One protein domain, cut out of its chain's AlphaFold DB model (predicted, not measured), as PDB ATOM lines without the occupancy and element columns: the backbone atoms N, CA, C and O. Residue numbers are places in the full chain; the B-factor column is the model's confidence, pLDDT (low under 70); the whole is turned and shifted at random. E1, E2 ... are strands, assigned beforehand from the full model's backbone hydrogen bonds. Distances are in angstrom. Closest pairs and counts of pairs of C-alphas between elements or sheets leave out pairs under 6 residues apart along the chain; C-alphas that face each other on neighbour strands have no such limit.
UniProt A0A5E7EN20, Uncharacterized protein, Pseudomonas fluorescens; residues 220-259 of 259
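Overview. This is residues 220 to 259 of the 259 residues of an uncharacterized protein of Pseudomonas fluorescens (UniProt A0A5E7EN20). There is little regular structure here: a small three-stranded sheet, a meander in which each strand is the antiparallel neighbour of the one before, and a tail, residues 247 to 259, that folds back past E3. The printed part has 40 residues, 14 of them in E1, E2 and E3, the sheet's order; the class is all strand, with no named helix. It is compact, with a radius of gyration of the C-alphas of 9.4 A and spans of 26 by 24 by 19 A.

Along the chain. Find C-alpha 225 at (18.518, 15.730, 33.481), where E1, residues 225 to 228, begins its 10.0 A. E2, residues 231 to 236, runs 16.7 A; E3, residues 243 to 246, runs 10.5 A to (13.430, 20.504, 40.131).

Arrangement. Look at hairpin E1 and E2, 156 degrees between directions: N 226 and O 233 are 2.8 A apart. In hairpin E2 and E3, at 144 degrees, N 234 and O 245 are 2.8 A apart. Edge strands E1 and E3 are only just apart, closest 8.5 A.

Size, cuts and confidence. The C-alphas of Asn 230 and Asp 240 are farthest apart, 26.6 A. The printed part has no cut, no long link and no residue under pLDDT 70.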
ATOM      1  N   CYS A 220      23.360  13.264  37.103       82.69
ATOM      2  CA  CYS A 220      21.907  13.128  37.148       82.69
ATOM      3  C   CYS A 220      21.409  11.918  37.972       82.69
ATOM      4  O   CYS A 220      20.208  11.631  37.981       82.69
ATOM      5  N   GLY A 221      22.289  11.143  38.618       81.19
ATOM      6  CA  GLY A 221      21.906   9.938  39.365       81.19
ATOM      7  C   GLY A 221      21.179   8.884  38.515       81.19
ATOM      8  O   GLY A 221      20.222   8.268  38.983       81.19
ATOM      9  N   GLY A 222      21.577   8.728  37.251       75.88
ATOM     10  CA  GLY A 222      21.009   7.786  36.281       75.88
ATOM     11  C   GLY A 222      19.714   8.246  35.602       75.88
ATOM     12  O   GLY A 222      19.141   7.487  34.823       75.88
ATOM     13  N   ARG A 223      19.237   9.464  35.883       80.50
ATOM     14  CA  ARG A 223      18.035  10.050  35.267       80.50
ATOM     15  C   ARG A 223      18.400  10.945  34.082       80.50
ATOM     16  O   ARG A 223      19.522  11.428  33.990       80.50
ATOM     17  N   VAL A 224      17.439  11.203  33.195       83.06
ATOM     18  CA  VAL A 224      17.580  12.254  32.176       83.06
ATOM     19  C   VAL A 224      17.460  13.600  32.886       83.06
ATOM     20  O   VAL A 224      16.421  13.883  33.489       83.06
ATOM     21  N   CYS A 225      18.519  14.409  32.866       86.19
ATOM     22  CA  CYS A 225      18.518  15.730  33.481       86.19
ATOM     23  C   CYS A 225      19.243  16.772  32.618       86.19
ATOM     24  O   CYS A 225      20.050  16.425  31.761       86.19
ATOM     25  N   SER A 226      18.921  18.046  32.838       85.12
ATOM     26  CA  SER A 226      19.617  19.203  32.275       85.12
ATOM     27  C   SER A 226      20.191  20.025  33.420       85.12
ATOM     28  O   SER A 226      19.520  20.216  34.439       85.12
ATOM     29  N   ILE A 227      21.434  20.478  33.266       83.00
ATOM     30  CA  ILE A 227      22.155  21.266  34.265       83.00
ATOM     31  C   ILE A 227      22.529  22.597  33.619       83.00
ATOM     32  O   ILE A 227      23.378  22.641  32.733       83.00
ATOM     33  N   GLU A 228      21.917  23.683  34.076       81.62
ATOM     34  CA  GLU A 228      22.179  25.035  33.579       81.62
ATOM     35  C   GLU A 228      22.250  26.006  34.762       81.62
ATOM     36  O   GLU A 228      21.419  25.951  35.668       81.62
ATOM     37  N   ASN A 229      23.265  26.878  34.802       80.31
ATOM     38  CA  ASN A 229      23.450  27.876  35.870       80.31
ATOM     39  C   ASN A 229      23.314  27.302  37.297       80.31
ATOM     40  O   ASN A 229      22.653  27.882  38.158       80.31
ATOM     41  N   ASN A 230      23.930  26.141  37.547       80.88
ATOM     42  CA  ASN A 230      23.892  25.430  38.832       80.88
ATOM     43  C   ASN A 230      22.494  24.925  39.260       80.88
ATOM     44  O   ASN A 230      22.307  24.508  40.402       80.88
ATOM     45  N   THR A 231      21.516  24.939  38.351       82.88
ATOM     46  CA  THR A 231      20.174  24.381  38.546       82.88
ATOM     47  C   THR A 231      20.065  23.069  37.779       82.88
ATOM     48  O   THR A 231      20.400  23.011  36.600       82.88
ATOM     49  N   THR A 232      19.602  22.009  38.446       86.31
ATOM     50  CA  THR A 232      19.375  20.697  37.820       86.31
ATOM     51  C   THR A 232      17.881  20.439  37.666       86.31
ATOM     52  O   THR A 232      17.142  20.469  38.656       86.31
ATOM     53  N   LEU A 233      17.450  20.155  36.439       89.81
ATOM     54  CA  LEU A 233      16.083  19.768  36.100       89.81
ATOM     55  C   LEU A 233      16.048  18.322  35.621       89.81
ATOM     56  O   LEU A 233      16.845  17.937  34.775       89.81
ATOM     57  N   TYR A 234      15.101  17.532  36.112       89.69
ATOM     58  CA  TYR A 234      14.922  16.124  35.765       89.69
ATOM     59  C   TYR A 234      13.705  15.943  34.861       89.69
ATOM     60  O   TYR A 234      12.620  16.426  35.185       89.69
ATOM     61  N   ARG A 235      13.867  15.210  33.758       89.19
ATOM     62  CA  ARG A 235      12.790  14.894  32.811       89.19
ATOM     63  C   ARG A 235      12.102  13.581  33.182       89.19
ATOM     64  O   ARG A 235      12.754  12.615  33.577       89.19
ATOM     65  N   THR A 236      10.786  13.523  33.002       83.25
ATOM     66  CA  THR A 236       9.999  12.283  33.070       83.25
ATOM     67  C   THR A 236       9.257  12.043  31.759       83.25
ATOM     68  O   THR A 236       8.520  12.900  31.283       83.25
ATOM     69  N   GLU A 237       9.422  10.845  31.201       80.75
ATOM     70  CA  GLU A 237       8.778  10.414  29.948       80.75
ATOM     71  C   GLU A 237       7.330   9.928  30.148       80.75
ATOM     72  O   GLU A 237       6.691   9.459  29.216       80.75
ATOM     73  N   LYS A 238       6.792   9.985  31.377       82.44
ATOM     74  CA  LYS A 238       5.430   9.498  31.678       82.44
ATOM     75  C   LYS A 238       4.308  10.408  31.159       82.44
ATOM     76  O   LYS A 238       3.141  10.057  31.318       82.44
ATOM     77  N   TYR A 239       4.649  11.562  30.597       78.56
ATOM     78  CA  TYR A 239       3.713  12.578  30.128       78.56
ATOM     79  C   TYR A 239       4.074  12.988  28.700       78.56
ATOM     80  O   TYR A 239       5.250  12.963  28.341       78.56
ATOM     81  N   ASP A 240       3.066  13.363  27.914       81.81
ATOM     82  CA  ASP A 240       3.227  13.921  26.571       81.81
ATOM     83  C   ASP A 240       2.562  15.314  26.531       81.81
ATOM     84  O   ASP A 240       1.333  15.391  26.635       81.81
ATOM     85  N   PRO A 241       3.335  16.417  26.470       79.56
ATOM     86  CA  PRO A 241       4.794  16.457  26.365       79.56
ATOM     87  C   PRO A 241       5.512  16.058  27.674       79.56
ATOM     88  O   PRO A 241       4.934  16.159  28.764       79.56
ATOM     89  N   PRO A 242       6.789  15.635  27.596       86.25
ATOM     90  CA  PRO A 242       7.601  15.325  28.769       86.25
ATOM     91  C   PRO A 242       7.694  16.520  29.723       86.25
ATOM     92  O   PRO A 242       8.013  17.632  29.307       86.25
ATOM     93  N   MET A 243       7.466  16.278  31.014       89.25
ATOM     94  CA  MET A 243       7.548  17.315  32.048       89.25
ATOM     95  C   MET A 243       8.922  17.332  32.729       89.25
ATOM     96  O   MET A 243       9.555  16.285  32.910       89.25
ATOM     97  N   TRP A 244       9.351  18.523  33.155       91.50
ATOM     98  CA  TRP A 244      10.619  18.753  33.854       91.50
ATOM     99  C   TRP A 244      10.389  19.176  35.307       91.50
ATOM    100  O   TRP A 244       9.516  19.991  35.595       91.50
ATOM    101  N   TYR A 245      11.184  18.637  36.227       90.56
ATOM    102  CA  TYR A 245      11.043  18.838  37.670       90.56
ATOM    103  C   TYR A 245      12.358  19.304  38.289       90.56
ATOM    104  O   TYR A 245      13.429  18.836  37.906       90.56
ATOM    105  N   TYR A 246      12.285  20.177  39.287       89.38
ATOM    106  CA  TYR A 246      13.430  20.504  40.131       89.38
ATOM    107  C   TYR A 246      13.857  19.299  40.978       89.38
ATOM    108  O   TYR A 246      13.125  18.319  41.144       89.38
ATOM    109  N   GLN A 247      15.048  19.386  41.571       84.81
ATOM    110  CA  GLN A 247      15.583  18.349  42.456       84.81
ATOM    111  C   GLN A 247      14.686  18.043  43.671       84.81
ATOM    112  O   GLN A 247      14.685  16.911  44.151       84.81
ATOM    113  N   ASP A 248      13.907  19.018  44.148       87.44
ATOM    114  CA  ASP A 248      12.960  18.865  45.262       87.44
ATOM    115  C   ASP A 248      11.623  18.204  44.860       87.44
ATOM    116  O   ASP A 248      10.743  18.022  45.701       87.44
ATOM    117  N   GLY A 249      11.465  17.831  43.584       84.00
ATOM    118  CA  GLY A 249      10.272  17.176  43.050       84.00
ATOM    119  C   GLY A 249       9.157  18.130  42.618       84.00
ATOM    120  O   GLY A 249       8.092  17.662  42.214       84.00
ATOM    121  N   ARG A 250       9.367  19.452  42.669       91.19
ATOM    122  CA  ARG A 250       8.396  20.426  42.149       91.19
ATOM    123  C   ARG A 250       8.472  20.517  40.630       91.19
ATOM    124  O   ARG A 250       9.560  20.495  40.059       91.19
ATOM    125  N   LEU A 251       7.316  20.656  39.983       90.38
ATOM    126  CA  LEU A 251       7.240  20.898  38.543       90.38
ATOM    127  C   LEU A 251       7.939  22.225  38.210       90.38
ATOM    128  O   LEU A 251       7.641  23.256  38.821       90.38
ATOM    129  N   ALA A 252       8.868  22.198  37.259       90.19
ATOM    130  CA  ALA A 252       9.517  23.399  36.758       90.19
ATOM    131  C   ALA A 252       8.562  24.159  35.822       90.19
ATOM    132  O   ALA A 252       7.826  23.521  35.067       90.19
ATOM    133  N   PRO A 253       8.554  25.502  35.835       90.56
ATOM    134  CA  PRO A 253       7.773  26.275  34.875       90.56
ATOM    135  C   PRO A 253       8.292  26.030  33.452       90.56
ATOM    136  O   PRO A 253       9.502  25.927  33.260       90.56
ATOM    137  N   GLU A 254       7.400  25.989  32.458       88.44
ATOM    138  CA  GLU A 254       7.752  25.725  31.048       88.44
ATOM    139  C   GLU A 254       8.836  26.665  30.501       88.44
ATOM    140  O   GLU A 254       9.661  26.266  29.687       88.44
ATOM    141  N   SER A 255       8.893  27.908  30.989       87.88
ATOM    142  CA  SER A 255       9.926  28.881  30.611       87.88
ATOM    143  C   SER A 255      11.351  28.469  30.994       87.88
ATOM    144  O   SER A 255      12.299  28.995  30.418       87.88
ATOM    145  N   ALA A 256      11.497  27.564  31.964       82.94
ATOM    146  CA  ALA A 256      12.771  27.013  32.412       82.94
ATOM    147  C   ALA A 256      13.087  25.654  31.766       82.94
ATOM    148  O   ALA A 256      14.126  25.070  32.064       82.94
ATOM    149  N   TRP A 257      12.194  25.109  30.933       86.62
ATOM    150  CA  TRP A 257      12.434  23.821  30.294       86.62
ATOM    151  C   TRP A 257      13.518  23.966  29.214       86.62
ATOM    152  O   TRP A 257      13.522  24.965  28.487       86.62
ATOM    153  N   PRO A 258      14.428  22.982  29.083       81.69
ATOM    154  CA  PRO A 258      15.393  22.947  27.988       81.69
ATOM    155  C   PRO A 258      14.676  23.002  26.635       81.69
ATOM    156  O   PRO A 258      13.711  22.262  26.425       81.69
ATOM    157  N   LYS A 259      15.131  23.898  25.753       76.38
ATOM    158  CA  LYS A 259      14.582  24.098  24.404       76.38
ATOM    159  C   LYS A 259      15.243  23.198  23.370       76.38
ATOM    160  O   LYS A 259      16.456  22.935  23.522       76.38
TER     161      LYS A 259